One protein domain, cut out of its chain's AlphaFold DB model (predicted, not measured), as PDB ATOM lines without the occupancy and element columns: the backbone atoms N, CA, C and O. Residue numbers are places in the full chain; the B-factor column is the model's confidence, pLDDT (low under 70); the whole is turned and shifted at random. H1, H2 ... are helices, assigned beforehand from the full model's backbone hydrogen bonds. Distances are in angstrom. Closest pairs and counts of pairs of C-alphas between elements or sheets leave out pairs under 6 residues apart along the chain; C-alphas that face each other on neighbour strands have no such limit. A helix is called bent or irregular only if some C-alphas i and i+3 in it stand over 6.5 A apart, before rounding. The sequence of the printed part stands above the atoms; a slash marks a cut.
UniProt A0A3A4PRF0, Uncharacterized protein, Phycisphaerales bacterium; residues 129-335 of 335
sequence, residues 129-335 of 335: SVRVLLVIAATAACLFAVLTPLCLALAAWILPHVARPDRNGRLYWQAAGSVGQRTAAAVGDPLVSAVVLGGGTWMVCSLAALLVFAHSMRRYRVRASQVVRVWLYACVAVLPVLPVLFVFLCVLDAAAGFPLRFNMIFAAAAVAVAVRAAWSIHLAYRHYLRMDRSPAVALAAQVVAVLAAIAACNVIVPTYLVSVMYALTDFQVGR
ATOM      1  N   SER A 129     -24.660 -11.028 -16.478       89.38
ATOM      2  CA  SER A 129     -23.559 -11.596 -15.706       89.38
ATOM      3  C   SER A 129     -24.091 -12.697 -14.784       89.38
ATOM      4  O   SER A 129     -24.831 -12.442 -13.836       89.38
ATOM      5  N   VAL A 130     -23.709 -13.950 -15.054       91.31
ATOM      6  CA  VAL A 130     -24.203 -15.128 -14.311       91.31
ATOM      7  C   VAL A 130     -23.938 -15.001 -12.810       91.31
ATOM      8  O   VAL A 130     -24.807 -15.321 -12.007       91.31
ATOM      9  N   ARG A 131     -22.778 -14.452 -12.424       93.06
ATOM     10  CA  ARG A 131     -22.424 -14.214 -11.015       93.06
ATOM     11  C   ARG A 131     -23.457 -13.343 -10.296       93.06
ATOM     12  O   ARG A 131     -23.854 -13.676  -9.189       93.06
ATOM     13  N   VAL A 132     -23.915 -12.256 -10.924       90.75
ATOM     14  CA  VAL A 132     -24.911 -11.357 -10.318       90.75
ATOM     15  C   VAL A 132     -26.270 -12.042 -10.226       90.75
ATOM     16  O   VAL A 132     -26.919 -11.943  -9.190       90.75
ATOM     17  N   LEU A 133     -26.673 -12.792 -11.258       92.38
ATOM     18  CA  LEU A 133     -27.919 -13.566 -11.218       92.38
ATOM     19  C   LEU A 133     -27.919 -14.586 -10.067       92.38
ATOM     20  O   LEU A 133     -28.921 -14.713  -9.373       92.38
ATOM     21  N   LEU A 134     -26.795 -15.275  -9.834       91.12
ATOM     22  CA  LEU A 134     -26.658 -16.228  -8.728       91.12
ATOM     23  C   LEU A 134     -26.707 -15.546  -7.357       91.12
ATOM     24  O   LEU A 134     -27.346 -16.074  -6.453       91.12
ATOM     25  N   VAL A 135     -26.097 -14.364  -7.205       92.31
ATOM     26  CA  VAL A 135     -26.203 -13.586  -5.959       92.31
ATOM     27  C   VAL A 135     -27.657 -13.190  -5.701       92.31
ATOM     28  O   VAL A 135     -28.148 -13.426  -4.605       92.31
ATOM     29  N   ILE A 136     -28.371 -12.671  -6.707       91.12
ATOM     30  CA  ILE A 136     -29.796 -12.322  -6.570       91.12
ATOM     31  C   ILE A 136     -30.621 -13.562  -6.195       91.12
ATOM     32  O   ILE A 136     -31.485 -13.479  -5.322       91.12
ATOM     33  N   ALA A 137     -30.339 -14.714  -6.814       91.56
ATOM     34  CA  ALA A 137     -31.000 -15.975  -6.490       91.56
ATOM     35  C   ALA A 137     -30.776 -16.401  -5.038       91.56
ATOM     36  O   ALA A 137     -31.743 -16.705  -4.340       91.56
ATOM     37  N   ALA A 138     -29.527 -16.366  -4.575       92.44
ATOM     38  CA  ALA A 138     -29.180 -16.678  -3.194       92.44
ATOM     39  C   ALA A 138     -29.851 -15.703  -2.217       92.44
ATOM     40  O   ALA A 138     -30.453 -16.136  -1.240       92.44
ATOM     41  N   THR A 139     -29.832 -14.396  -2.504       91.06
ATOM     42  CA  THR A 139     -30.492 -13.388  -1.663       91.06
ATOM     43  C   THR A 139     -31.996 -13.629  -1.557       91.06
ATOM     44  O   THR A 139     -32.542 -13.557  -0.461       91.06
ATOM     45  N   ALA A 140     -32.673 -13.947  -2.660       90.69
ATOM     46  CA  ALA A 140     -34.105 -14.235  -2.647       90.69
ATOM     47  C   ALA A 140     -34.444 -15.553  -1.929       90.69
ATOM     48  O   ALA A 140     -35.445 -15.606  -1.217       90.69
ATOM     49  N   ALA A 141     -33.606 -16.589  -2.061       90.38
ATOM     50  CA  ALA A 141     -33.754 -17.837  -1.312       90.38
ATOM     51  C   ALA A 141     -33.572 -17.614   0.200       90.38
ATOM     52  O   ALA A 141     -34.408 -18.055   0.987       90.38
ATOM     53  N   CYS A 142     -32.546 -16.856   0.605       92.38
ATOM     54  CA  CYS A 142     -32.354 -16.456   2.000       92.38
ATOM     55  C   CYS A 142     -33.536 -15.626   2.512       92.38
ATOM     56  O   CYS A 142     -34.044 -15.883   3.601       92.38
ATOM     57  N   LEU A 143     -34.012 -14.660   1.720       91.19
ATOM     58  CA  LEU A 143     -35.164 -13.838   2.085       91.19
ATOM     59  C   LEU A 143     -36.417 -14.698   2.282       91.19
ATOM     60  O   LEU A 143     -37.138 -14.491   3.246       91.19
ATOM     61  N   PHE A 144     -36.663 -15.686   1.423       90.81
ATOM     62  CA  PHE A 144     -37.769 -16.629   1.595       90.81
ATOM     63  C   PHE A 144     -37.622 -17.491   2.854       90.81
ATOM     64  O   PHE A 144     -38.585 -17.624   3.611       90.81
ATOM     65  N   ALA A 145     -36.424 -18.020   3.113       89.75
ATOM     66  CA  ALA A 145     -36.140 -18.815   4.306       89.75
ATOM     67  C   ALA A 145     -36.347 -18.017   5.606       89.75
ATOM     68  O   ALA A 145     -36.793 -18.585   6.596       89.75
ATOM     69  N   VAL A 146     -36.081 -16.704   5.595       90.81
ATOM     70  CA  VAL A 146     -36.295 -15.804   6.744       90.81
ATOM     71  C   VAL A 146     -37.743 -15.309   6.837       90.81
ATOM     72  O   VAL A 146     -38.322 -15.286   7.921       90.81
ATOM     73  N   LEU A 147     -38.360 -14.920   5.716       91.00
ATOM     74  CA  LEU A 147     -39.730 -14.399   5.703       91.00
ATOM     75  C   LEU A 147     -40.756 -15.466   6.063       91.00
ATOM     76  O   LEU A 147     -41.759 -15.127   6.676       91.00
ATOM     77  N   THR A 148     -40.529 -16.731   5.705       87.75
ATOM     78  CA  THR A 148     -41.468 -17.824   5.994       87.75
ATOM     79  C   THR A 148     -41.759 -17.978   7.495       87.75
ATOM     80  O   THR A 148     -42.923 -17.828   7.871       87.75
ATOM     81  N   PRO A 149     -40.766 -18.196   8.381       87.25
ATOM     82  CA  PRO A 149     -41.021 -18.292   9.817       87.25
ATOM     83  C   PRO A 149     -41.547 -16.978  10.409       87.25
ATOM     84  O   PRO A 149     -42.444 -17.014  11.249       87.25
ATOM     85  N   LEU A 150     -41.066 -15.818   9.938       89.31
ATOM     86  CA  LEU A 150     -41.561 -14.511  10.393       89.31
ATOM     87  C   LEU A 150     -43.055 -14.329  10.086       89.31
ATOM     88  O   LEU A 150     -43.827 -13.895  10.937       89.31
ATOM     89  N   CYS A 151     -43.466 -14.683   8.871       88.75
ATOM     90  CA  CYS A 151     -44.848 -14.626   8.417       88.75
ATOM     91  C   CYS A 151     -45.738 -15.587   9.214       88.75
ATOM     92  O   CYS A 151     -46.831 -15.210   9.624       88.75
ATOM     93  N   LEU A 152     -45.266 -16.804   9.492       84.00
ATOM     94  CA  LEU A 152     -46.001 -17.762  10.320       84.00
ATOM     95  C   LEU A 152     -46.174 -17.277  11.762       84.00
ATOM     96  O   LEU A 152     -47.278 -17.362  12.299       84.00
ATOM     97  N   ALA A 153     -45.125 -16.707  12.359       84.25
ATOM     98  CA  ALA A 153     -45.207 -16.090  13.680       84.25
ATOM     99  C   ALA A 153     -46.199 -14.914  13.692       84.25
ATOM    100  O   ALA A 153     -47.025 -14.805  14.597       84.25
ATOM    101  N   LEU A 154     -46.177 -14.070  12.653       87.31
ATOM    102  CA  LEU A 154     -47.127 -12.969  12.500       87.31
ATOM    103  C   LEU A 154     -48.570 -13.473  12.359       87.31
ATOM    104  O   LEU A 154     -49.462 -12.948  13.020       87.31
ATOM    105  N   ALA A 155     -48.815 -14.503  11.545       83.94
ATOM    106  CA  ALA A 155     -50.141 -15.106  11.419       83.94
ATOM    107  C   ALA A 155     -50.638 -15.649  12.764       83.94
ATOM    108  O   ALA A 155     -51.767 -15.363  13.151       83.94
ATOM    109  N   ALA A 156     -49.790 -16.367  13.506       82.12
ATOM    110  CA  ALA A 156     -50.134 -16.874  14.833       82.12
ATOM    111  C   ALA A 156     -50.464 -15.761  15.835       82.12
ATOM    112  O   ALA A 156     -51.333 -15.946  16.685       82.12
ATOM    113  N   TRP A 157     -49.820 -14.598  15.712       85.12
ATOM    114  CA  TRP A 157     -50.118 -13.429  16.537       85.12
ATOM    115  C   TRP A 157     -51.421 -12.713  16.130       85.12
ATOM    116  O   TRP A 157     -52.194 -12.306  16.998       85.12
ATOM    117  N   ILE A 158     -51.705 -12.578  14.829       85.81
ATOM    118  CA  ILE A 158     -52.894 -11.867  14.318       85.81
ATOM    119  C   ILE A 158     -54.174 -12.697  14.481       85.81
ATOM    120  O   ILE A 158     -55.212 -12.158  14.870       85.81
ATOM    121  N   LEU A 159     -54.125 -13.997  14.177       82.81
ATOM    122  CA  LEU A 159     -55.307 -14.865  14.108       82.81
ATOM    123  C   LEU A 159     -56.203 -14.833  15.368       82.81
ATOM    124  O   LEU A 159     -57.414 -14.721  15.193       82.81
ATOM    125  N   PRO A 160     -55.678 -14.851  16.612       81.38
ATOM    126  CA  PRO A 160     -56.495 -14.749  17.826       81.38
ATOM    127  C   PRO A 160     -57.282 -13.435  17.942       81.38
ATOM    128  O   PRO A 160     -58.349 -13.414  18.545       81.38
ATOM    129  N   HIS A 161     -56.761 -12.344  17.375       85.38
ATOM    130  CA  HIS A 161     -57.373 -11.014  17.457       85.38
ATOM    131  C   HIS A 161     -58.454 -10.800  16.392       85.38
ATOM    132  O   HIS A 161     -59.375 -10.010  16.589       85.38
ATOM    133  N   VAL A 162     -58.328 -11.478  15.248       84.94
ATOM    134  CA  VAL A 162     -59.255 -11.350  14.113       84.94
ATOM    135  C   VAL A 162     -60.363 -12.400  14.167       84.94
ATOM    136  O   VAL A 162     -61.472 -12.145  13.695       84.94
ATOM    137  N   ALA A 163     -60.084 -13.572  14.743       78.31
ATOM    138  CA  ALA A 163     -61.053 -14.651  14.849       78.31
ATOM    139  C   ALA A 163     -62.266 -14.205  15.677       78.31
ATOM    140  O   ALA A 163     -62.172 -13.936  16.876       78.31
ATOM    141  N   ARG A 164     -63.432 -14.141  15.029       72.81
ATOM    142  CA  ARG A 164     -64.693 -13.918  15.732       72.81
ATOM    143  C   ARG A 164     -65.074 -15.190  16.490       72.81
ATOM    144  O   ARG A 164     -64.879 -16.285  15.961       72.81
ATOM    145  N   PRO A 165     -65.633 -15.074  17.704       70.56
ATOM    146  CA  PRO A 165     -66.211 -16.228  18.369       70.56
ATOM    147  C   PRO A 165     -67.307 -16.820  17.472       70.56
ATOM    148  O   PRO A 165     -68.210 -16.109  17.031       70.56
ATOM    149  N   ASP A 166     -67.204 -18.116  17.178       70.25
ATOM    150  CA  ASP A 166     -68.287 -18.882  16.557       70.25
ATOM    151  C   ASP A 166     -69.556 -18.791  17.433       70.25
ATOM    152  O   ASP A 166     -69.463 -18.620  18.653       70.25
ATOM    153  N   ARG A 167     -70.743 -18.951  16.827       71.06
ATOM    154  CA  ARG A 167     -72.057 -19.015  17.496       71.06
ATOM    155  C   ARG A 167     -72.082 -19.978  18.684       71.06
ATOM    156  O   ARG A 167     -72.854 -19.761  19.609       71.06
ATOM    157  N   ASN A 168     -71.233 -21.003  18.679       74.38
ATOM    158  CA  ASN A 168     -71.156 -21.991  19.752       74.38
ATOM    159  C   ASN A 168     -70.177 -21.629  20.884       74.38
ATOM    160  O   ASN A 168     -70.028 -22.414  21.822       74.38
ATOM    161  N   GLY A 169     -69.467 -20.493  20.817       65.50
ATOM    162  CA  GLY A 169     -68.551 -20.001  21.864       65.50
ATOM    163  C   GLY A 169     -67.341 -20.898  22.174       65.50
ATOM    164  O   GLY A 169     -66.464 -20.529  22.951       65.50
ATOM    165  N   ARG A 170     -67.262 -22.077  21.558       60.16
ATOM    166  CA  ARG A 170     -66.235 -23.098  21.741       60.16
ATOM    167  C   ARG A 170     -65.612 -23.350  20.377       60.16
ATOM    168  O   ARG A 170     -66.334 -23.795  19.501       60.16
ATOM    169  N   LEU A 171     -64.317 -23.053  20.202       55.97
ATOM    170  CA  LEU A 171     -63.332 -23.824  19.401       55.97
ATOM    171  C   LEU A 171     -62.177 -22.981  18.836       55.97
ATOM    172  O   LEU A 171     -61.070 -23.503  18.729       55.97
ATOM    173  N   TYR A 172     -62.352 -21.686  18.547       57.22
ATOM    174  CA  TYR A 172     -61.247 -20.907  17.957       57.22
ATOM    175  C   TYR A 172     -60.059 -20.719  18.912       57.22
ATOM    176  O   TYR A 172     -58.911 -20.811  18.483       57.22
ATOM    177  N   TRP A 173     -60.306 -20.549  20.214       53.88
ATOM    178  CA  TRP A 173     -59.237 -20.319  21.194       53.88
ATOM    179  C   TRP A 173     -58.352 -21.544  21.459       53.88
ATOM    180  O   TRP A 173     -57.157 -21.382  21.693       53.88
ATOM    181  N   GLN A 174     -58.879 -22.771  21.357       62.09
ATOM    182  CA  GLN A 174     -58.060 -23.985  21.505       62.09
ATOM    183  C   GLN A 174     -57.166 -24.219  20.279       62.09
ATOM    184  O   GLN A 174     -55.994 -24.568  20.427       62.09
ATOM    185  N   ALA A 175     -57.678 -23.944  19.073       57.59
ATOM    186  CA  ALA A 175     -56.871 -23.969  17.857       57.59
ATOM    187  C   ALA A 175     -55.792 -22.871  17.886       57.59
ATOM    188  O   ALA A 175     -54.620 -23.168  17.665       57.59
ATOM    189  N   ALA A 176     -56.154 -21.638  18.256       55.31
ATOM    190  CA  ALA A 176     -55.230 -20.510  18.368       55.31
ATOM    191  C   ALA A 176     -54.136 -20.731  19.430       55.31
ATOM    192  O   ALA A 176     -52.965 -20.466  19.161       55.31
ATOM    193  N   GLY A 177     -54.482 -21.288  20.596       60.69
ATOM    194  CA  GLY A 177     -53.512 -21.655  21.632       60.69
ATOM    195  C   GLY A 177     -52.533 -22.738  21.167       60.69
ATOM    196  O   GLY A 177     -51.330 -22.628  21.404       60.69
ATOM    197  N   SER A 178     -53.021 -23.736  20.419       62.38
ATOM    198  CA  SER A 178     -52.164 -24.777  19.836       62.38
ATOM    199  C   SER A 178     -51.248 -24.246  18.725       62.38
ATOM    200  O   SER A 178     -50.114 -24.704  18.603       62.38
ATOM    201  N   VAL A 179     -51.700 -23.254  17.950       57.88
ATOM    202  CA  VAL A 179     -50.882 -22.575  16.936       57.88
ATOM    203  C   VAL A 179     -49.816 -21.715  17.613       57.88
ATOM    204  O   VAL A 179     -48.651 -21.836  17.254       57.88
ATOM    205  N   GLY A 180     -50.168 -20.942  18.647       56.44
ATOM    206  CA  GLY A 180     -49.222 -20.131  19.420       56.44
ATOM    207  C   GLY A 180     -48.094 -20.958  20.051       56.44
ATOM    208  O   GLY A 180     -46.918 -20.643  19.855       56.44
ATOM    209  N   GLN A 181     -48.432 -22.071  20.717       64.25
ATOM    210  CA  GLN A 181     -47.437 -22.992  21.293       64.25
ATOM    211  C   GLN A 181     -46.577 -23.695  20.230       64.25
ATOM    212  O   GLN A 181     -45.380 -23.871  20.452       64.25
ATOM    213  N   ARG A 182     -47.131 -24.043  19.058       58.03
ATOM    214  CA  ARG A 182     -46.351 -24.617  17.941       58.03
ATOM    215  C   ARG A 182     -45.452 -23.580  17.268       58.03
ATOM    216  O   ARG A 182     -44.327 -23.900  16.902       58.03
ATOM    217  N   THR A 183     -45.887 -22.322  17.174       55.66
ATOM    218  CA  THR A 183     -45.073 -21.263  16.568       55.66
ATOM    219  C   THR A 183     -43.900 -20.804  17.430       55.66
ATOM    220  O   THR A 183     -42.869 -20.424  16.883       55.66
ATOM    221  N   ALA A 184     -43.988 -20.909  18.759       53.56
ATOM    222  CA  ALA A 184     -42.833 -20.684  19.632       53.56
ATOM    223  C   ALA A 184     -41.718 -21.732  19.413       53.56
ATOM    224  O   ALA A 184     -40.549 -21.449  19.661       53.56
ATOM    225  N   ALA A 185     -42.062 -22.907  18.869       61.25
ATOM    226  CA  ALA A 185     -41.125 -23.939  18.425       61.25
ATOM    227  C   ALA A 185     -40.813 -23.886  16.906       61.25
ATOM    228  O   ALA A 185     -40.120 -24.767  16.400       61.25
ATOM    229  N   ALA A 186     -41.284 -22.864  16.167       54.81
ATOM    230  CA  ALA A 186     -41.346 -22.830  14.692       54.81
ATOM    231  C   ALA A 186     -40.013 -22.977  13.947       54.81
ATOM    232  O   ALA A 186     -40.020 -23.312  12.765       54.81
ATOM    233  N   VAL A 187     -38.871 -22.740  14.594       58.25
ATOM    234  CA  VAL A 187     -37.564 -22.979  13.956       58.25
ATOM    235  C   VAL A 187     -37.305 -24.487  13.771       58.25
ATOM    236  O   VAL A 187     -36.525 -24.865  12.902       58.25
ATOM    237  N   GLY A 188     -38.005 -25.350  14.520       65.06
ATOM    238  CA  GLY A 188     -37.940 -26.812  14.412       65.06
ATOM    239  C   GLY A 188     -39.239 -27.489  13.963       65.06
ATOM    240  O   GLY A 188     -39.304 -28.716  13.998       65.06
ATOM    241  N   ASP A 189     -40.273 -26.737  13.566       75.38
ATOM    242  CA  ASP A 189     -41.527 -27.342  13.106       75.38
ATOM    243  C   ASP A 189     -41.293 -28.039  11.747       75.38
ATOM    244  O   ASP A 189     -40.900 -27.376  10.775       75.38
ATOM    245  N   PRO A 190     -41.539 -29.361  11.640       75.62
ATOM    246  CA  PRO A 190     -41.331 -30.119  10.408       75.62
ATOM    247  C   PRO A 190     -42.109 -29.552   9.221       75.62
ATOM    248  O   PRO A 190     -41.669 -29.703   8.079       75.62
ATOM    249  N   LEU A 191     -43.236 -28.872   9.456       74.56
ATOM    250  CA  LEU A 191     -43.993 -28.224   8.392       74.56
ATOM    251  C   LEU A 191     -43.222 -27.033   7.811       74.56
ATOM    252  O   LEU A 191     -43.144 -26.900   6.591       74.56
ATOM    253  N   VAL A 192     -42.595 -26.204   8.648       79.31
ATOM    254  CA  VAL A 192     -41.769 -25.074   8.188       79.31
ATOM    255  C   VAL A 192     -40.572 -25.588   7.400       79.31
ATOM    256  O   VAL A 192     -40.306 -25.099   6.298       79.31
ATOM    257  N   SER A 193     -39.898 -26.621   7.910       81.88
ATOM    258  CA  SER A 193     -38.793 -27.271   7.205       81.88
ATOM    259  C   SER A 193     -39.242 -27.854   5.864       81.88
ATOM    260  O   SER A 193     -38.587 -27.607   4.854       81.88
ATOM    261  N   ALA A 194     -40.380 -28.554   5.810       83.31
ATOM    262  CA  ALA A 194     -40.921 -29.110   4.570       83.31
ATOM    263  C   ALA A 194     -41.284 -28.021   3.549       83.31
ATOM    264  O   ALA A 194     -41.015 -28.187   2.362       83.31
ATOM    265  N   VAL A 195     -41.836 -26.885   3.987       84.94
ATOM    266  CA  VAL A 195     -42.156 -25.753   3.101       84.94
ATOM    267  C   VAL A 195     -40.891 -25.101   2.548       84.94
ATOM    268  O   VAL A 195     -40.798 -24.866   1.341       84.94
ATOM    269  N   VAL A 196     -39.905 -24.825   3.406       87.38
ATOM    270  CA  VAL A 196     -38.641 -24.199   2.989       87.38
ATOM    271  C   VAL A 196     -37.870 -25.123   2.044       87.38
ATOM    272  O   VAL A 196     -37.426 -24.681   0.980       87.38
ATOM    273  N   LEU A 197     -37.768 -26.411   2.385       87.81
ATOM    274  CA  LEU A 197     -37.097 -27.416   1.561       87.81
ATOM    275  C   LEU A 197     -37.855 -27.667   0.259       87.81
ATOM    276  O   LEU A 197     -37.244 -27.613  -0.801       87.81
ATOM    277  N   GLY A 198     -39.176 -27.845   0.302       88.00
ATOM    278  CA  GLY A 198     -40.006 -28.024  -0.891       88.00
ATOM    279  C   GLY A 198     -39.906 -26.840  -1.856       88.00
ATOM    280  O   GLY A 198     -39.736 -27.037  -3.061       88.00
ATOM    281  N   GLY A 199     -39.922 -25.608  -1.333       88.44
ATOM    282  CA  GLY A 199     -39.694 -24.394  -2.120       88.44
ATOM    283  C   GLY A 199     -38.299 -24.354  -2.755       88.44
ATOM    284  O   GLY A 199     -38.174 -24.109  -3.956       88.44
ATOM    285  N   GLY A 200     -37.252 -24.655  -1.981       90.19
ATOM    286  CA  GLY A 200     -35.873 -24.725  -2.477       90.19
ATOM    287  C   GLY A 200     -35.672 -25.813  -3.538       90.19
ATOM    288  O   GLY A 200     -35.101 -25.550  -4.600       90.19
ATOM    289  N   THR A 201     -36.200 -27.015  -3.304       91.31
ATOM    290  CA  THR A 201     -36.173 -28.131  -4.258       91.31
ATOM    291  C   THR A 201     -36.889 -27.757  -5.549       91.31
ATOM    292  O   THR A 201     -36.318 -27.929  -6.626       91.31
ATOM    293  N   TRP A 202     -38.089 -27.171  -5.470       93.88
ATOM    294  CA  TRP A 202     -38.819 -26.705  -6.652       93.88
ATOM    295  C   TRP A 202     -37.986 -25.727  -7.495       93.88
ATOM    296  O   TRP A 202     -37.957 -25.840  -8.725       93.88
ATOM    297  N   MET A 203     -37.253 -24.802  -6.864       93.38
ATOM    298  CA  MET A 203     -36.384 -23.859  -7.579       93.38
ATOM    299  C   MET A 203     -35.238 -24.556  -8.311       93.38
ATOM    300  O   MET A 203     -35.010 -24.272  -9.493       93.38
ATOM    301  N   VAL A 204     -34.520 -25.449  -7.625       94.38
ATOM    302  CA  VAL A 204     -33.373 -26.174  -8.193       94.38
ATOM    303  C   VAL A 204     -33.832 -27.084  -9.330       94.38
ATOM    304  O   VAL A 204     -33.249 -27.053 -10.415       94.38
ATOM    305  N   CYS A 205     -34.921 -27.825  -9.131       95.00
ATOM    306  CA  CYS A 205     -35.488 -28.704 -10.149       95.00
ATOM    307  C   CYS A 205     -36.037 -27.920 -11.348       95.00
ATOM    308  O   CYS A 205     -35.827 -28.341 -12.484       95.00
ATOM    309  N   SER A 206     -36.653 -26.751 -11.134       94.75
ATOM    310  CA  SER A 206     -37.074 -25.862 -12.229       94.75
ATOM    311  C   SER A 206     -35.884 -25.399 -13.072       94.75
ATOM    312  O   SER A 206     -35.960 -25.402 -14.302       94.75
ATOM    313  N   LEU A 207     -34.769 -25.013 -12.437       96.06
ATOM    314  CA  LEU A 207     -33.554 -24.619 -13.154       96.06
ATOM    315  C   LEU A 207     -32.973 -25.796 -13.937       96.06
ATOM    316  O   LEU A 207     -32.676 -25.650 -15.122       96.06
ATOM    317  N   ALA A 208     -32.833 -26.954 -13.290       96.56
ATOM    318  CA  ALA A 208     -32.314 -28.163 -13.916       96.56
ATOM    319  C   ALA A 208     -33.156 -28.563 -15.136       96.56
ATOM    320  O   ALA A 208     -32.602 -28.764 -16.216       96.56
ATOM    321  N   ALA A 209     -34.486 -28.576 -15.005       96.25
ATOM    322  CA  ALA A 209     -35.394 -28.862 -16.111       96.25
ATOM    323  C   ALA A 209     -35.199 -27.875 -17.273       96.25
ATOM    324  O   ALA A 209     -35.035 -28.290 -18.420       96.25
ATOM    325  N   LEU A 210     -35.136 -26.568 -16.993       96.12
ATOM    326  CA  LEU A 210     -34.898 -25.552 -18.024       96.12
ATOM    327  C   LEU A 210     -33.528 -25.702 -18.703       96.12
ATOM    328  O   LEU A 210     -33.426 -25.480 -19.910       96.12
ATOM    329  N   LEU A 211     -32.483 -26.092 -17.968       96.00
ATOM    330  CA  LEU A 211     -31.154 -26.354 -18.531       96.00
ATOM    331  C   LEU A 211     -31.138 -27.612 -19.410       96.00
ATOM    332  O   LEU A 211     -30.524 -27.592 -20.479       96.00
ATOM    333  N   VAL A 212     -31.849 -28.673 -19.013       96.06
ATOM    334  CA  VAL A 212     -32.040 -29.880 -19.836       96.06
ATOM    335  C   VAL A 212     -32.761 -29.522 -21.136       96.06
ATOM    336  O   VAL A 212     -32.284 -29.865 -22.222       96.06
ATOM    337  N   PHE A 213     -33.844 -28.742 -21.060       94.19
ATOM    338  CA  PHE A 213     -34.529 -28.256 -22.258       94.19
ATOM    339  C   PHE A 213     -33.609 -27.395 -23.126       94.19
ATOM    340  O   PHE A 213     -33.534 -27.616 -24.333       94.19
ATOM    341  N   ALA A 214     -32.842 -26.473 -22.541       93.75
ATOM    342  CA  ALA A 214     -31.883 -25.654 -23.281       93.75
ATOM    343  C   ALA A 214     -30.828 -26.493 -24.018       93.75
ATOM    344  O   ALA A 214     -30.486 -26.182 -25.159       93.75
ATOM    345  N   HIS A 215     -30.361 -27.582 -23.402       94.94
ATOM    346  CA  HIS A 215     -29.446 -28.522 -24.041       94.94
ATOM    347  C   HIS A 215     -30.101 -29.233 -25.234       94.94
ATOM    348  O   HIS A 215     -29.496 -29.318 -26.304       94.94
ATOM    349  N   SER A 216     -31.353 -29.681 -25.089       92.62
ATOM    350  CA  SER A 216     -32.108 -30.298 -26.192       92.62
ATOM    351  C   SER A 216     -32.382 -29.318 -27.347       92.62
ATOM    352  O   SER A 216     -32.411 -29.704 -28.514       92.62
ATOM    353  N   MET A 217     -32.490 -28.021 -27.044       87.62
ATOM    354  CA  MET A 217     -32.773 -26.948 -28.001       87.62
ATOM    355  C   MET A 217     -31.514 -26.317 -28.616       87.62
ATOM    356  O   MET A 217     -31.583 -25.198 -29.129       87.62
ATOM    357  N   ARG A 218     -30.366 -27.013 -28.628       85.62
ATOM    358  CA  ARG A 218     -29.086 -26.505 -29.177       85.62
ATOM    359  C   ARG A 218     -29.194 -25.863 -30.568       85.62
ATOM    360  O   ARG A 218     -28.442 -24.937 -30.861       85.62
ATOM    361  N   ARG A 219     -30.163 -26.279 -31.395       86.81
ATOM    362  CA  ARG A 219     -30.449 -25.676 -32.713       86.81
ATOM    363  C   ARG A 219     -30.768 -24.173 -32.644       86.81
ATOM    364  O   ARG A 219     -30.393 -23.442 -33.550       86.81
ATOM    365  N   TYR A 220     -31.374 -23.700 -31.554       84.81
ATOM    366  CA  TYR A 220     -31.763 -22.295 -31.366       84.81
ATOM    367  C   TYR A 220     -30.646 -21.408 -30.787       84.81
ATOM    368  O   TYR A 220     -30.882 -20.233 -30.519       84.81
ATOM    369  N   ARG A 221     -29.431 -21.944 -30.572       89.75
ATOM    370  CA  ARG A 221     -28.266 -21.211 -30.026       89.75
ATOM    371  C   ARG A 221     -28.552 -20.444 -28.721       89.75
ATOM    372  O   ARG A 221     -27.887 -19.449 -28.424       89.75
ATOM    373  N   VAL A 222     -29.517 -20.908 -27.924       92.31
ATOM    374  CA  VAL A 222     -29.854 -20.296 -26.633       92.31
ATOM    375  C   VAL A 222     -28.688 -20.492 -25.671       92.31
ATOM    376  O   VAL A 222     -28.231 -21.613 -25.443       92.31
ATOM    377  N   ARG A 223     -28.190 -19.397 -25.095       93.19
ATOM    378  CA  ARG A 223     -27.087 -19.457 -24.128       93.19
ATOM    379  C   ARG A 223     -27.628 -19.834 -22.753       93.19
ATOM    380  O   ARG A 223     -28.660 -19.318 -22.332       93.19
ATOM    381  N   ALA A 224     -26.885 -20.642 -21.996       94.25
ATOM    382  CA  ALA A 224     -27.263 -21.007 -20.626       94.25
ATOM    383  C   ALA A 224     -27.510 -19.772 -19.732       94.25
ATOM    384  O   ALA A 224     -28.427 -19.768 -18.918       94.25
ATOM    385  N   SER A 225     -26.764 -18.680 -19.936       94.62
ATOM    386  CA  SER A 225     -26.958 -17.424 -19.200       94.62
ATOM    387  C   SER A 225     -28.333 -16.781 -19.429       94.62
ATOM    388  O   SER A 225     -28.894 -16.195 -18.504       94.62
ATOM    389  N   GLN A 226     -28.909 -16.921 -20.627       95.25
ATOM    390  CA  GLN A 226     -30.264 -16.451 -20.928       95.25
ATOM    391  C   GLN A 226     -31.302 -17.301 -20.189       95.25
ATOM    392  O   GLN A 226     -32.247 -16.760 -19.626       95.25
ATOM    393  N   VAL A 227     -31.085 -18.615 -20.112       95.94
ATOM    394  CA  VAL A 227     -31.968 -19.553 -19.400       95.94
ATOM    395  C   VAL A 227     -31.962 -19.288 -17.897       95.94
ATOM    396  O   VAL A 227     -33.027 -19.218 -17.289       95.94
ATOM    397  N   VAL A 228     -30.786 -19.055 -17.303       95.75
ATOM    398  CA  VAL A 228     -30.661 -18.676 -15.883       95.75
ATOM    399  C   VAL A 228     -31.407 -17.370 -15.603       95.75
ATOM    400  O   VAL A 228     -32.083 -17.257 -14.585       95.75
ATOM    401  N   ARG A 229     -31.351 -16.394 -16.521       95.62
ATOM    402  CA  ARG A 229     -32.123 -15.144 -16.410       95.62
ATOM    403  C   ARG A 229     -33.631 -15.406 -16.444       95.62
ATOM    404  O   ARG A 229     -34.353 -14.852 -15.620       95.62
ATOM    405  N   VAL A 230     -34.100 -16.271 -17.350       96.38
ATOM    406  CA  VAL A 230     -35.511 -16.700 -17.405       96.38
ATOM    407  C   VAL A 230     -35.946 -17.344 -16.095       96.38
ATOM    408  O   VAL A 230     -36.956 -16.937 -15.524       96.38
ATOM    409  N   TRP A 231     -35.160 -18.289 -15.585       96.31
ATOM    410  CA  TRP A 231     -35.422 -18.946 -14.307       96.31
ATOM    411  C   TRP A 231     -35.490 -17.949 -13.141       96.31
ATOM    412  O   TRP A 231     -36.449 -17.983 -12.368       96.31
ATOM    413  N   LEU A 232     -34.534 -17.017 -13.056       95.56
ATOM    414  CA  LEU A 232     -34.482 -16.003 -12.000       95.56
ATOM    415  C   LEU A 232     -35.761 -15.153 -11.976       95.56
ATOM    416  O   LEU A 232     -36.443 -15.048 -10.959       95.56
ATOM    417  N   TYR A 233     -36.137 -14.576 -13.113       94.62
ATOM    418  CA  TYR A 233     -37.306 -13.700 -13.176       94.62
ATOM    419  C   TYR A 233     -38.641 -14.447 -13.079       94.62
ATOM    420  O   TYR A 233     -39.639 -13.869 -12.648       94.62
ATOM    421  N   ALA A 234     -38.692 -15.718 -13.483       94.44
ATOM    422  CA  ALA A 234     -39.917 -16.506 -13.426       94.44
ATOM    423  C   ALA A 234     -40.183 -17.139 -12.056       94.44
ATOM    424  O   ALA A 234     -41.327 -17.118 -11.609       94.44
ATOM    425  N   CYS A 235     -39.152 -17.705 -11.424       89.00
ATOM    426  CA  CYS A 235     -39.300 -18.529 -10.223       89.00
ATOM    427  C   CYS A 235     -38.833 -17.780  -8.972       89.00
ATOM    428  O   CYS A 235     -39.560 -17.686  -7.988       89.00
ATOM    429  N   VAL A 236     -37.634 -17.197  -9.023       84.69
ATOM    430  CA  VAL A 236     -36.982 -16.604  -7.846       84.69
ATOM    431  C   VAL A 236     -37.675 -15.308  -7.417       84.69
ATOM    432  O   VAL A 236     -37.878 -15.086  -6.227       84.69
ATOM    433  N   ALA A 237     -38.082 -14.463  -8.368       84.62
ATOM    434  CA  ALA A 237     -38.713 -13.179  -8.049       84.62
ATOM    435  C   ALA A 237     -40.046 -13.323  -7.286       84.62
ATOM    436  O   ALA A 237     -40.389 -12.447  -6.499       84.62
ATOM    437  N   VAL A 238     -40.774 -14.427  -7.486       87.62
ATOM    438  CA  VAL A 238     -42.088 -14.670  -6.864       87.62
ATOM    439  C   VAL A 238     -41.954 -15.286  -5.468       87.62
ATOM    440  O   VAL A 238     -42.858 -15.161  -4.648       87.62
ATOM    441  N   LEU A 239     -40.817 -15.913  -5.164       87.81
ATOM    442  CA  LEU A 239     -40.623 -16.700  -3.950       87.81
ATOM    443  C   LEU A 239     -40.905 -15.918  -2.644       87.81
ATOM    444  O   LEU A 239     -41.662 -16.426  -1.818       87.81
ATOM    445  N   PRO A 240     -40.426 -14.668  -2.457       87.88
ATOM    446  CA  PRO A 240     -40.715 -13.897  -1.241       87.88
ATOM    447  C   PRO A 240     -42.189 -13.483  -1.098       87.88
ATOM    448  O   PRO A 240     -42.620 -13.136  -0.002       87.88
ATOM    449  N   VAL A 241     -42.973 -13.518  -2.185       87.50
ATOM    450  CA  VAL A 241     -44.412 -13.204  -2.160       87.50
ATOM    451  C   VAL A 241     -45.197 -14.322  -1.487       87.50
ATOM    452  O   VAL A 241     -46.200 -14.043  -0.841       87.50
ATOM    453  N   LEU A 242     -44.757 -15.577  -1.626       88.19
ATOM    454  CA  LEU A 242     -45.480 -16.750  -1.132       88.19
ATOM    455  C   LEU A 242     -45.793 -16.672   0.373       88.19
ATOM    456  O   LEU A 242     -46.971 -16.789   0.708       88.19
ATOM    457  N   PRO A 243     -44.826 -16.431   1.286       88.06
ATOM    458  CA  PRO A 243     -45.127 -16.366   2.715       88.06
ATOM    459  C   PRO A 243     -46.027 -15.174   3.075       88.06
ATOM    460  O   PRO A 243     -46.881 -15.295   3.947       88.06
ATOM    461  N   VAL A 244     -45.913 -14.047   2.363       89.81
ATOM    462  CA  VAL A 244     -46.774 -12.871   2.578       89.81
ATOM    463  C   VAL A 244     -48.208 -13.141   2.115       89.81
ATOM    464  O   VAL A 244     -49.160 -12.882   2.849       89.81
ATOM    465  N   LEU A 245     -48.367 -13.699   0.911       88.00
ATOM    466  CA  LEU A 245     -49.659 -14.113   0.365       88.00
ATOM    467  C   LEU A 245     -50.318 -15.152   1.274       88.00
ATOM    468  O   LEU A 245     -51.521 -15.090   1.504       88.00
ATOM    469  N   PHE A 246     -49.527 -16.072   1.819       86.06
ATOM    470  CA  PHE A 246     -50.001 -17.075   2.755       86.06
ATOM    471  C   PHE A 246     -50.623 -16.450   4.011       86.06
ATOM    472  O   PHE A 246     -51.769 -16.754   4.338       86.06
ATOM    473  N   VAL A 247     -49.920 -15.522   4.673       87.00
ATOM    474  CA  VAL A 247     -50.455 -14.800   5.846       87.00
ATOM    475  C   VAL A 247     -51.726 -14.049   5.488       87.00
ATOM    476  O   VAL A 247     -52.713 -14.136   6.212       87.00
ATOM    477  N   PHE A 248     -51.715 -13.346   4.356       89.06
ATOM    478  CA  PHE A 248     -52.876 -12.605   3.882       89.06
ATOM    479  C   PHE A 248     -54.102 -13.513   3.705       89.06
ATOM    480  O   PHE A 248     -55.180 -13.186   4.199       89.06
ATOM    481  N   LEU A 249     -53.937 -14.679   3.071       86.50
ATOM    482  CA  LEU A 249     -55.019 -15.648   2.891       86.50
ATOM    483  C   LEU A 249     -55.505 -16.241   4.222       86.50
ATOM    484  O   LEU A 249     -56.710 -16.381   4.405       86.50
ATOM    485  N   CYS A 250     -54.606 -16.529   5.167       82.38
ATOM    486  CA  CYS A 250     -54.983 -16.987   6.510       82.38
ATOM    487  C   CYS A 250     -55.816 -15.944   7.267       82.38
ATOM    488  O   CYS A 250     -56.793 -16.294   7.927       82.38
ATOM    489  N   VAL A 251     -55.452 -14.662   7.163       85.62
ATOM    490  CA  VAL A 251     -56.204 -13.565   7.789       85.62
ATOM    491  C   VAL A 251     -57.583 -13.408   7.146       85.62
ATOM    492  O   VAL A 251     -58.567 -13.254   7.867       85.62
ATOM    493  N   LEU A 252     -57.674 -13.480   5.813       86.38
ATOM    494  CA  LEU A 252     -58.955 -13.415   5.102       86.38
ATOM    495  C   LEU A 252     -59.890 -14.573   5.472       86.38
ATOM    496  O   LEU A 252     -61.071 -14.344   5.720       86.38
ATOM    497  N   ASP A 253     -59.366 -15.797   5.531       82.81
ATOM    498  CA  ASP A 253     -60.136 -16.993   5.886       82.81
ATOM    499  C   ASP A 253     -60.673 -16.916   7.325       82.81
ATOM    500  O   ASP A 253     -61.864 -17.126   7.566       82.81
ATOM    501  N   ALA A 254     -59.824 -16.491   8.269       81.12
ATOM    502  CA  ALA A 254     -60.225 -16.273   9.657       81.12
ATOM    503  C   ALA A 254     -61.270 -15.158   9.806       81.12
ATOM    504  O   ALA A 254     -62.221 -15.303  10.574       81.12
ATOM    505  N   ALA A 255     -61.132 -14.062   9.053       83.69
ATOM    506  CA  ALA A 255     -62.101 -12.967   9.054       83.69
ATOM    507  C   ALA A 255     -63.462 -13.387   8.474       83.69
ATOM    508  O   ALA A 255     -64.501 -12.883   8.906       83.69
ATOM    509  N   ALA A 256     -63.463 -14.316   7.517       84.81
ATOM    510  CA  ALA A 256     -64.672 -14.866   6.917       84.81
ATOM    511  C   ALA A 256     -65.376 -15.916   7.801       84.81
ATOM    512  O   ALA A 256     -66.492 -16.324   7.484       84.81
ATOM    513  N   GLY A 257     -64.761 -16.334   8.915       79.31
ATOM    514  CA  GLY A 257     -65.325 -17.338   9.822       79.31
ATOM    515  C   GLY A 257     -65.350 -18.746   9.227       79.31
ATOM    516  O   GLY A 257     -66.111 -19.596   9.692       79.31
ATOM    517  N   PHE A 258     -64.547 -19.003   8.191       76.88
ATOM    518  CA  PHE A 258     -64.384 -20.350   7.669       76.88
ATOM    519  C   PHE A 258     -63.446 -21.149   8.581       76.88
ATOM    520  O   PHE A 258     -62.501 -20.595   9.158       76.88
ATOM    521  N   PRO A 259     -63.690 -22.462   8.746       69.62
ATOM    522  CA  PRO A 259     -62.764 -23.310   9.475       69.62
ATOM    523  C   PRO A 259     -61.426 -23.291   8.736       69.62
ATOM    524  O   PRO A 259     -61.376 -23.695   7.575       69.62
ATOM    525  N   LEU A 260     -60.373 -22.837   9.423       61.22
ATOM    526  CA  LEU A 260     -59.005 -22.697   8.916       61.22
ATOM    527  C   LEU A 260     -58.519 -23.979   8.231       61.22
ATOM    528  O   LEU A 260     -57.900 -24.851   8.843       61.22
ATOM    529  N   ARG A 261     -58.761 -24.094   6.922       78.25
ATOM    530  CA  ARG A 261     -58.240 -25.176   6.075       78.25
ATOM    531  C   ARG A 261     -56.838 -24.794   5.621       78.25
ATOM    532  O   ARG A 261     -56.574 -24.658   4.427       78.25
ATOM    533  N   PHE A 262     -55.937 -24.636   6.590       70.00
ATOM    534  CA  PHE A 262     -54.545 -24.208   6.404       70.00
ATOM    535  C   PHE A 262     -53.862 -24.947   5.240       70.00
ATOM    536  O   PHE A 262     -53.265 -24.325   4.366       70.00
ATOM    537  N   ASN A 263     -54.051 -26.269   5.165       75.06
ATOM    538  CA  ASN A 263     -53.492 -27.108   4.102       75.06
ATOM    539  C   ASN A 263     -54.025 -26.750   2.705       75.06
ATOM    540  O   ASN A 263     -53.258 -26.754   1.747       75.06
ATOM    541  N   MET A 264     -55.315 -26.415   2.570       80.75
ATOM    542  CA  MET A 264     -55.893 -26.026   1.276       80.75
ATOM    543  C   MET A 264     -55.433 -24.633   0.854       80.75
ATOM    544  O   MET A 264     -55.112 -24.438  -0.315       80.75
ATOM    545  N   ILE A 265     -55.352 -23.686   1.794       82.12
ATOM    546  CA  ILE A 265     -54.851 -22.328   1.531       82.12
ATOM    547  C   ILE A 265     -53.391 -22.381   1.083       82.12
ATOM    548  O   ILE A 265     -53.025 -21.779   0.073       82.12
ATOM    549  N   PHE A 266     -52.568 -23.145   1.803       81.56
ATOM    550  CA  PHE A 266     -51.168 -23.341   1.455       81.56
ATOM    551  C   PHE A 266     -51.019 -23.991   0.074       81.56
ATOM    552  O   PHE A 266     -50.287 -23.478  -0.775       81.56
ATOM    553  N   ALA A 267     -51.754 -25.079  -0.186       83.88
ATOM    554  CA  ALA A 267     -51.739 -25.751  -1.482       83.88
ATOM    555  C   ALA A 267     -52.185 -24.814  -2.618       83.88
ATOM    556  O   ALA A 267     -51.535 -24.762  -3.660       83.88
ATOM    557  N   ALA A 268     -53.239 -24.022  -2.409       86.12
ATOM    558  CA  ALA A 268     -53.711 -23.041  -3.380       86.12
ATOM    559  C   ALA A 268     -52.659 -21.955  -3.659       86.12
ATOM    560  O   ALA A 268     -52.413 -21.631  -4.822       86.12
ATOM    561  N   ALA A 269     -51.991 -21.432  -2.624       86.88
ATOM    562  CA  ALA A 269     -50.908 -20.460  -2.778       86.88
ATOM    563  C   ALA A 269     -49.716 -21.049  -3.553       86.88
ATOM    564  O   ALA A 269     -49.202 -20.411  -4.476       86.88
ATOM    565  N   ALA A 270     -49.315 -22.284  -3.239       86.44
ATOM    566  CA  ALA A 270     -48.246 -22.986  -3.946       86.44
ATOM    567  C   ALA A 270     -48.592 -23.215  -5.430       86.44
ATOM    568  O   ALA A 270     -47.781 -22.917  -6.310       86.44
ATOM    569  N   VAL A 271     -49.817 -23.667  -5.723       88.56
ATOM    570  CA  VAL A 271     -50.314 -23.843  -7.098       88.56
ATOM    571  C   VAL A 271     -50.350 -22.507  -7.840       88.56
ATOM    572  O   VAL A 271     -49.881 -22.432  -8.976       88.56
ATOM    573  N   ALA A 272     -50.834 -21.435  -7.209       89.94
ATOM    574  CA  ALA A 272     -50.862 -20.105  -7.814       89.94
ATOM    575  C   ALA A 272     -49.453 -19.615  -8.188       89.94
ATOM    576  O   ALA A 272     -49.255 -19.075  -9.282       89.94
ATOM    577  N   VAL A 273     -48.456 -19.852  -7.328       90.06
ATOM    578  CA  VAL A 273     -47.049 -19.526  -7.609       90.06
ATOM    579  C   VAL A 273     -46.499 -20.365  -8.763       90.06
ATOM    580  O   VAL A 273     -45.892 -19.798  -9.674       90.06
ATOM    581  N   ALA A 274     -46.766 -21.673  -8.795       90.81
ATOM    582  CA  ALA A 274     -46.340 -22.547  -9.890       90.81
ATOM    583  C   ALA A 274     -46.969 -22.138 -11.237       90.81
ATOM    584  O   ALA A 274     -46.266 -22.020 -12.243       90.81
ATOM    585  N   VAL A 275     -48.271 -21.829 -11.260       93.44
ATOM    586  CA  VAL A 275     -48.979 -21.333 -12.454       93.44
ATOM    587  C   VAL A 275     -48.402 -19.992 -12.913       93.44
ATOM    588  O   VAL A 275     -48.122 -19.799 -14.099       93.44
ATOM    589  N   ARG A 276     -48.155 -19.063 -11.983       94.38
ATOM    590  CA  ARG A 276     -47.546 -17.762 -12.291       94.38
ATOM    591  C   ARG A 276     -46.112 -17.904 -12.814       94.38
ATOM    592  O   ARG A 276     -45.714 -17.121 -13.688       94.38
ATOM    593  N   ALA A 277     -45.342 -18.868 -12.315       93.69
ATOM    594  CA  ALA A 277     -44.010 -19.190 -12.820       93.69
ATOM    595  C   ALA A 277     -44.086 -19.793 -14.232       93.69
ATOM    596  O   ALA A 277     -43.405 -19.295 -15.132       93.69
ATOM    597  N   ALA A 278     -44.978 -20.765 -14.463       95.62
ATOM    598  CA  ALA A 278     -45.242 -21.357 -15.779       95.62
ATOM    599  C   ALA A 278     -45.590 -20.283 -16.819       95.62
ATOM    600  O   ALA A 278     -44.980 -20.212 -17.887       95.62
ATOM    601  N   TRP A 279     -46.517 -19.386 -16.471       97.00
ATOM    602  CA  TRP A 279     -46.919 -18.268 -17.321       97.00
ATOM    603  C   TRP A 279     -45.750 -17.329 -17.644       97.00
ATOM    604  O   TRP A 279     -45.578 -16.911 -18.790       97.00
ATOM    605  N   SER A 280     -44.898 -17.026 -16.658       96.31
ATOM    606  CA  SER A 280     -43.702 -16.203 -16.880       96.31
ATOM    607  C   SER A 280     -42.706 -16.859 -17.825       96.31
ATOM    608  O   SER A 280     -42.206 -16.192 -18.728       96.31
ATOM    609  N   ILE A 281     -42.433 -18.157 -17.638       96.81
ATOM    610  CA  ILE A 281     -41.534 -18.928 -18.506       96.81
ATOM    611  C   ILE A 281     -42.094 -18.945 -19.927       96.81
ATOM    612  O   ILE A 281     -41.357 -18.659 -20.867       96.81
ATOM    613  N   HIS A 282     -43.395 -19.200 -20.090       96.94
ATOM    614  CA  HIS A 282     -44.055 -19.150 -21.394       96.94
ATOM    615  C   HIS A 282     -43.840 -17.794 -22.083       96.94
ATOM    616  O   HIS A 282     -43.375 -17.748 -23.224       96.94
ATOM    617  N   LEU A 283     -44.108 -16.685 -21.384       97.12
ATOM    618  CA  LEU A 283     -43.917 -15.340 -21.931       97.12
ATOM    619  C   LEU A 283     -42.450 -15.032 -22.248       97.12
ATOM    620  O   LEU A 283     -42.180 -14.383 -23.259       97.12
ATOM    621  N   ALA A 284     -41.511 -15.511 -21.433       96.44
ATOM    622  CA  ALA A 284     -40.087 -15.386 -21.708       96.44
ATOM    623  C   ALA A 284     -39.715 -16.132 -22.992       96.44
ATOM    624  O   ALA A 284     -39.114 -15.578 -23.905       96.44
ATOM    625  N   TYR A 285     -40.137 -17.383 -23.124       95.75
ATOM    626  CA  TYR A 285     -39.841 -18.175 -24.310       95.75
ATOM    627  C   TYR A 285     -40.480 -17.579 -25.570       95.75
ATOM    628  O   TYR A 285     -39.847 -17.552 -26.624       95.75
ATOM    629  N   ARG A 286     -41.694 -17.034 -25.458       95.88
ATOM    630  CA  ARG A 286     -42.410 -16.410 -26.576       95.88
ATOM    631  C   ARG A 286     -41.826 -15.059 -26.988       95.88
ATOM    632  O   ARG A 286     -41.586 -14.837 -28.167       95.88
ATOM    633  N   HIS A 287     -41.637 -14.136 -26.047       95.38
ATOM    634  CA  HIS A 287     -41.249 -12.755 -26.361       95.38
ATOM    635  C   HIS A 287     -39.739 -12.536 -26.339       95.38
ATOM    636  O   HIS A 287     -39.225 -11.803 -27.181       95.38
ATOM    637  N   TYR A 288     -39.036 -13.184 -25.411       94.38
ATOM    638  CA  TYR A 288     -37.592 -13.044 -25.266       94.38
ATOM    639  C   TYR A 288     -36.834 -14.038 -26.152       94.38
ATOM    640  O   TYR A 288     -35.950 -13.622 -26.883       94.38
ATOM    641  N   LEU A 289     -37.200 -15.325 -26.180       93.69
ATOM    642  CA  LEU A 289     -36.503 -16.318 -27.025       93.69
ATOM    643  C   LEU A 289     -37.143 -16.546 -28.405       93.69
ATOM    644  O   LEU A 289     -36.548 -17.239 -29.227       93.69
ATOM    645  N   ARG A 290     -38.320 -15.962 -28.673       94.00
ATOM    646  CA  ARG A 290     -39.071 -16.089 -29.940       94.00
ATOM    647  C   ARG A 290     -39.329 -17.544 -30.367       94.00
ATOM    648  O   ARG A 290     -39.167 -17.892 -31.530       94.00
ATOM    649  N   MET A 291     -39.726 -18.395 -29.421       93.81
ATOM    650  CA  MET A 291     -40.046 -19.805 -29.674       93.81
ATOM    651  C   MET A 291     -41.551 -20.050 -29.839       93.81
ATOM    652  O   MET A 291     -42.347 -19.661 -28.978       93.81
ATOM    653  N   ASP A 292     -41.922 -20.801 -30.879       94.31
ATOM    654  CA  ASP A 292     -43.325 -21.114 -31.197       94.31
ATOM    655  C   ASP A 292     -43.971 -22.049 -30.162       94.31
ATOM    656  O   ASP A 292     -45.077 -21.805 -29.684       94.31
ATOM    657  N   ARG A 293     -43.253 -23.096 -29.729       94.88
ATOM    658  CA  ARG A 293     -43.749 -24.107 -28.767       94.88
ATOM    659  C   ARG A 293     -43.449 -23.765 -27.304       94.88
ATOM    660  O   ARG A 293     -43.214 -24.640 -26.474       94.88
ATOM    661  N   SER A 294     -43.490 -22.479 -26.973       95.69
ATOM    662  CA  SER A 294     -43.242 -21.970 -25.620       95.69
ATOM    663  C   SER A 294     -44.144 -22.536 -24.500       95.69
ATOM    664  O   SER A 294     -43.613 -22.735 -23.406       95.69
ATOM    665  N   PRO A 295     -45.458 -22.823 -24.677       96.31
ATOM    666  CA  PRO A 295     -46.281 -23.306 -23.561       96.31
ATOM    667  C   PRO A 295     -45.933 -24.742 -23.146       96.31
ATOM    668  O   PRO A 295     -45.930 -25.045 -21.958       96.31
ATOM    669  N   ALA A 296     -45.574 -25.608 -24.102       95.44
ATOM    670  CA  ALA A 296     -45.232 -27.002 -23.823       95.44
ATOM    671  C   ALA A 296     -43.967 -27.113 -22.955       95.44
ATOM    672  O   ALA A 296     -43.954 -27.856 -21.976       95.44
ATOM    673  N   VAL A 297     -42.935 -26.318 -23.264       94.19
ATOM    674  CA  VAL A 297     -41.687 -26.275 -22.480       94.19
ATOM    675  C   VAL A 297     -41.945 -25.749 -21.068       94.19
ATOM    676  O   VAL A 297     -41.450 -26.316 -20.097       94.19
ATOM    677  N   ALA A 298     -42.748 -24.688 -20.941       95.12
ATOM    678  CA  ALA A 298     -43.077 -24.103 -19.645       95.12
ATOM    679  C   ALA A 298     -43.849 -25.080 -18.745       95.12
ATOM    680  O   ALA A 298     -43.494 -25.240 -17.577       95.12
ATOM    681  N   LEU A 299     -44.867 -25.757 -19.289       95.12
ATOM    682  CA  LEU A 299     -45.647 -26.757 -18.558       95.12
ATOM    683  C   LEU A 299     -44.786 -27.956 -18.160       95.12
ATOM    684  O   LEU A 299     -44.782 -28.330 -16.993       95.12
ATOM    685  N   ALA A 300     -44.009 -28.516 -19.091       94.94
ATOM    686  CA  ALA A 300     -43.162 -29.669 -18.804       94.94
ATOM    687  C   ALA A 300     -42.123 -29.363 -17.712       94.94
ATOM    688  O   ALA A 300     -41.962 -30.151 -16.781       94.94
ATOM    689  N   ALA A 301     -41.473 -28.194 -17.768       93.75
ATOM    690  CA  ALA A 301     -40.518 -27.779 -16.740       93.75
ATOM    691  C   ALA A 301     -41.170 -27.656 -15.351       93.75
ATOM    692  O   ALA A 301     -40.576 -28.069 -14.356       93.75
ATOM    693  N   GLN A 302     -42.393 -27.127 -15.280       94.06
ATOM    694  CA  GLN A 302     -43.107 -26.955 -14.013       94.06
ATOM    695  C   GLN A 302     -43.671 -28.264 -13.465       94.06
ATOM    696  O   GLN A 302     -43.587 -28.487 -12.263       94.06
ATOM    697  N   VAL A 303     -44.164 -29.163 -14.320       94.38
ATOM    698  CA  VAL A 303     -44.601 -30.503 -13.895       94.38
ATOM    699  C   VAL A 303     -43.436 -31.268 -13.267       94.38
ATOM    700  O   VAL A 303     -43.576 -31.778 -12.158       94.38
ATOM    701  N   VAL A 304     -42.265 -31.279 -13.915       93.88
ATOM    702  CA  VAL A 304     -41.058 -31.923 -13.365       93.88
ATOM    703  C   VAL A 304     -40.672 -31.309 -12.016       93.88
ATOM    704  O   VAL A 304     -40.408 -32.037 -11.061       93.88
ATOM    705  N   ALA A 305     -40.675 -29.978 -11.911       91.94
ATOM    706  CA  ALA A 305     -40.305 -29.294 -10.677       91.94
ATOM    707  C   ALA A 305     -41.290 -29.543  -9.523       91.94
ATOM    708  O   ALA A 305     -40.860 -29.741  -8.388       91.94
ATOM    709  N   VAL A 306     -42.598 -29.547  -9.799       90.31
ATOM    710  CA  VAL A 306     -43.642 -29.806  -8.795       90.31
ATOM    711  C   VAL A 306     -43.587 -31.253  -8.317       90.31
ATOM    712  O   VAL A 306     -43.606 -31.488  -7.112       90.31
ATOM    713  N   LEU A 307     -43.451 -32.221  -9.228       92.00
ATOM    714  CA  LEU A 307     -43.324 -33.633  -8.855       92.00
ATOM    715  C   LEU A 307     -42.082 -33.881  -7.991       92.00
ATOM    716  O   LEU A 307     -42.170 -34.581  -6.983       92.00
ATOM    717  N   ALA A 308     -40.950 -33.263  -8.332       90.06
ATOM    718  CA  ALA A 308     -39.732 -33.364  -7.531       90.06
ATOM    719  C   ALA A 308     -39.888 -32.733  -6.138       90.06
ATOM    720  O   ALA A 308     -39.415 -33.295  -5.150       90.06
ATOM    721  N   ALA A 309     -40.583 -31.597  -6.035       87.19
ATOM    722  CA  ALA A 309     -40.869 -30.961  -4.752       87.19
ATOM    723  C   ALA A 309     -41.798 -31.818  -3.877       87.19
ATOM    724  O   ALA A 309     -41.523 -31.995  -2.693       87.19
ATOM    725  N   ILE A 310     -42.848 -32.408  -4.460       87.06
ATOM    726  CA  ILE A 310     -43.742 -33.343  -3.759       87.06
ATOM    727  C   ILE A 310     -42.956 -34.561  -3.262       87.06
ATOM    728  O   ILE A 310     -43.101 -34.949  -2.104       87.06
ATOM    729  N   ALA A 311     -42.093 -35.136  -4.104       87.44
ATOM    730  CA  ALA A 311     -41.247 -36.261  -3.719       87.44
ATOM    731  C   ALA A 311     -40.318 -35.900  -2.548       87.44
ATOM    732  O   ALA A 311     -40.241 -36.656  -1.583       87.44
ATOM    733  N   ALA A 312     -39.680 -34.726  -2.580       83.88
ATOM    734  CA  ALA A 312     -38.840 -34.259  -1.478       83.88
ATOM    735  C   ALA A 312     -39.640 -34.074  -0.179       83.88
ATOM    736  O   ALA A 312     -39.220 -34.568   0.868       83.88
ATOM    737  N   CYS A 313     -40.821 -33.451  -0.241       81.94
ATOM    738  CA  CYS A 313     -41.705 -33.313   0.919       81.94
ATOM    739  C   CYS A 313     -42.112 -34.678   1.499       81.94
ATOM    740  O   CYS A 313     -42.080 -34.860   2.716       81.94
ATOM    741  N   ASN A 314     -42.437 -35.649   0.640       83.56
ATOM    742  CA  ASN A 314     -42.823 -36.999   1.056       83.56
ATOM    743  C   ASN A 314     -41.678 -37.798   1.687       83.56
ATOM    744  O   ASN A 314     -41.953 -38.702   2.462       83.56
ATOM    745  N   VAL A 315     -40.416 -37.489   1.386       84.62
ATOM    746  CA  VAL A 315     -39.264 -38.111   2.065       84.62
ATOM    747  C   VAL A 315     -39.048 -37.485   3.444       84.62
ATOM    748  O   VAL A 315     -38.730 -38.177   4.410       84.62
ATOM    749  N   ILE A 316     -39.256 -36.176   3.568       77.38
ATOM    750  CA  ILE A 316     -38.978 -35.437   4.804       77.38
ATOM    751  C   ILE A 316     -40.019 -35.751   5.888       77.38
ATOM    752  O   ILE A 316     -39.647 -36.080   7.013       77.38
ATOM    753  N   VAL A 317     -41.314 -35.691   5.562       76.75
ATOM    754  CA  VAL A 317     -42.396 -35.802   6.560       76.75
ATOM    755  C   VAL A 317     -42.353 -37.116   7.367       76.75
ATOM    756  O   VAL A 317     -42.406 -37.042   8.596       76.75
ATOM    757  N   PRO A 318     -42.200 -38.307   6.756       78.81
ATOM    758  CA  PRO A 318     -42.129 -39.565   7.497       78.81
ATOM    759  C   PRO A 318     -40.887 -39.652   8.382       78.81
ATOM    760  O   PRO A 318     -40.977 -40.124   9.510       78.81
ATOM    761  N   THR A 319     -39.745 -39.154   7.901       76.94
ATOM    762  CA  THR A 319     -38.482 -39.185   8.653       76.94
ATOM    763  C   THR A 319     -38.611 -38.406   9.963       76.94
ATOM    764  O   THR A 319     -38.195 -38.884  11.016       76.94
ATOM    765  N   TYR A 320     -39.287 -37.255   9.925       68.81
ATOM    766  CA  TYR A 320     -39.594 -36.475  11.126       68.81
ATOM    767  C   TYR A 320     -40.598 -37.167  12.056       68.81
ATOM    768  O   TYR A 320     -40.401 -37.153  13.270       68.81
ATOM    769  N   LEU A 321     -41.654 -37.785  11.514       73.75
ATOM    770  CA  LEU A 321     -42.631 -38.520  12.328       73.75
ATOM    771  C   LEU A 321     -41.967 -39.665  13.100       73.75
ATOM    772  O   LEU A 321     -42.231 -39.832  14.289       73.75
ATOM    773  N   VAL A 322     -41.060 -40.395  12.451       78.44
ATOM    774  CA  VAL A 322     -40.295 -41.476  13.080       78.44
ATOM    775  C   VAL A 322     -39.421 -40.939  14.219       78.44
ATOM    776  O   VAL A 322     -39.473 -41.477  15.323       78.44
ATOM    777  N   SER A 323     -38.683 -39.843  14.013       73.38
ATOM    778  CA  SER A 323     -37.855 -39.239  15.073       73.38
ATOM    779  C   SER A 323     -38.669 -38.758  16.279       73.38
ATOM    780  O   SER A 323     -38.244 -38.943  17.417       73.38
ATOM    781  N   VAL A 324     -39.850 -38.172  16.050       72.25
ATOM    782  CA  VAL A 324     -40.740 -37.736  17.139       72.25
ATOM    783  C   VAL A 324     -41.298 -38.935  17.903       72.25
ATOM    784  O   VAL A 324     -41.354 -38.896  19.130       72.25
ATOM    785  N   MET A 325     -41.669 -40.015  17.209       78.56
ATOM    786  CA  MET A 325     -42.135 -41.238  17.865       78.56
ATOM    787  C   MET A 325     -41.057 -41.853  18.764       78.56
ATOM    788  O   MET A 325     -41.370 -42.179  19.906       78.56
ATOM    789  N   TYR A 326     -39.802 -41.933  18.304       82.75
ATOM    790  CA  TYR A 326     -38.689 -42.434  19.124       82.75
ATOM    791  C   TYR A 326     -38.425 -41.565  20.363       82.75
ATOM    792  O   TYR A 326     -38.274 -42.088  21.467       82.75
ATOM    793  N   ALA A 327     -38.447 -40.237  20.213       77.19
ATOM    794  CA  ALA A 327     -38.266 -39.323  21.342       77.19
ATOM    795  C   ALA A 327     -39.389 -39.453  22.391       77.19
ATOM    796  O   ALA A 327     -39.142 -39.345  23.592       77.19
ATOM    797  N   LEU A 328     -40.626 -39.703  21.948       77.44
ATOM    798  CA  LEU A 328     -41.762 -39.925  22.843       77.44
ATOM    799  C   LEU A 328     -41.688 -41.278  23.562       77.44
ATOM    800  O   LEU A 328     -42.070 -41.351  24.731       77.44
ATOM    801  N   THR A 329     -41.190 -42.331  22.904       84.69
ATOM    802  CA  THR A 329     -40.997 -43.638  23.552       84.69
ATOM    803  C   THR A 329     -39.885 -43.606  24.596       84.69
ATOM    804  O   THR A 329     -40.093 -44.117  25.692       84.69
ATOM    805  N   ASP A 330     -38.763 -42.931  24.331       81.38
ATOM    806  CA  ASP A 330     -37.673 -42.812  25.313       81.38
ATOM    807  C   ASP A 330     -38.109 -42.034  26.564       81.38
ATOM    808  O   ASP A 330     -37.750 -42.384  27.689       81.38
ATOM    809  N   PHE A 331     -38.962 -41.018  26.395       83.25
ATOM    810  CA  PHE A 331     -39.518 -40.263  27.519       83.25
ATOM    811  C   PHE A 331     -40.460 -41.094  28.408       83.25
ATOM    812  O   PHE A 331     -40.581 -40.812  29.600       83.25
ATOM    813  N   GLN A 332     -41.135 -42.102  27.849       79.00
ATOM    814  CA  GLN A 332     -42.024 -42.991  28.607       79.00
ATOM    815  C   GLN A 332     -41.256 -44.047  29.410       79.00
ATOM    816  O   GLN A 332     -41.740 -44.457  30.456       79.00
ATOM    817  N   VAL A 333     -40.074 -44.471  28.953       83.44
ATOM    818  CA  VAL A 333     -39.262 -45.507  29.624       83.44
ATOM    819  C   VAL A 333     -38.435 -44.938  30.787       83.44
ATOM    820  O   VAL A 333     -38.047 -45.672  31.690       83.44
ATOM    821  N   GLY A 334     -38.176 -43.626  30.796       76.81
ATOM    822  CA  GLY A 334     -37.431 -42.944  31.864       76.81
ATOM    823  C   GLY A 334     -38.253 -42.498  33.084       76.81
ATOM    824  O   GLY A 334     -37.707 -41.791  33.931       76.81
ATOM    825  N   ARG A 335     -39.544 -42.845  33.167       63.09
ATOM    826  CA  ARG A 335     -40.431 -42.574  34.315       63.09
ATOM    827  C   ARG A 335     -40.913 -43.875  34.934       63.09
ATOM    828  O   ARG A 335     -41.071 -43.875  36.173       63.09
TER     829      ARG A 335
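AT A GLANCE: This is residues 129 to 335 of the 335 residues of an uncharacterized protein of Phycisphaerales bacterium (UniProt A0A3A4PRF0). An elongated bundle of six helices, mostly aligned, has H1 on one side and H6 and H7 on the other; H3 and the consecutive pair H4 and H5 lie between. The longest helix, H7, runs on past the bundle, and its residues 322 to 333 stick out together with 334 and 335; the shorter H2 packs on residues 152 to 160 of H1. The printed part has 207 residues with seven named helices, H1 to H7 in chain order, and no named strand: all helix. It is only just loose, close to compact, with a radius of gyration of the C-alphas of 20.4 A, and only just elongated, spanning 67 by 44 by 28 A.

IN THESE COORDINATES: H7, residues 294 to 333, is 60.2 A long and ends with C-alpha 333 at (-39.262, -45.507, 29.624). H6, residues 262 to 288, measures 37.6 A, and H3, residues 190 to 216, 37.7 A. H1, residues 130 to 162, begins with C-alpha 130 at (-24.203, -15.128, -14.311) and spans 45.3 A. It has a kink of 27 degrees near residue 152 and is only just irregular, with C-alphas 157 and 160 lying 6.6 A apart. The shorter helices are H2, residues 172 to 184, H4, residues 224 to 236, and H5, residues 241 to 255.

HOW THE PARTS SIT: In the bundle of H1, H3, H4, H5, H6 and H7, helices set mostly side by side, H7 touches H3 at a shallow tilt of 30 degrees, opposite ways; their closest C-alphas, of Cys 205 and Ala 305, are 4.9 A apart. H7 also touches H6, with which it forms a hairpin, the closest C-alphas being those of His 282 and Ser 294 at 5.1 A. H6 touches H4, closest at the C-alphas of Ala 234 and Ala 277, 4.9 A. H6 and H5 form a hairpin at a steep tilt of 39 degrees, with the C-alphas of Phe 246 and Phe 266 closest at 6.5 A. The hub is H1, touching H2, H3, H4 and H5. H1 and H5 run the same way at 14 degrees, a shallow tilt, and their closest C-alphas, of Thr 148 and Pro 243, are 5.1 A apart. H1 and H2 form a hairpin, closest at the C-alphas of Ala 156 and Gly 180, 5.7 A. H1 is apart from H6 and H7. Every O i to N i+4 pair is within hydrogen-bond range in H2, H3, H4, H5 and H6, against 26 of 29 in H1 and 34 of 36 in H7.

THE WHOLE: The C-alphas of Arg 219 and Arg 335 are farthest apart, at 69.8 A. The printed part has no cut, and no link is long. Residues 322 to 335 stand free. Mean pLDDT of the printed part is 84.6; residues 169 to 188, 259 to 260, 320 and 335 are under 70.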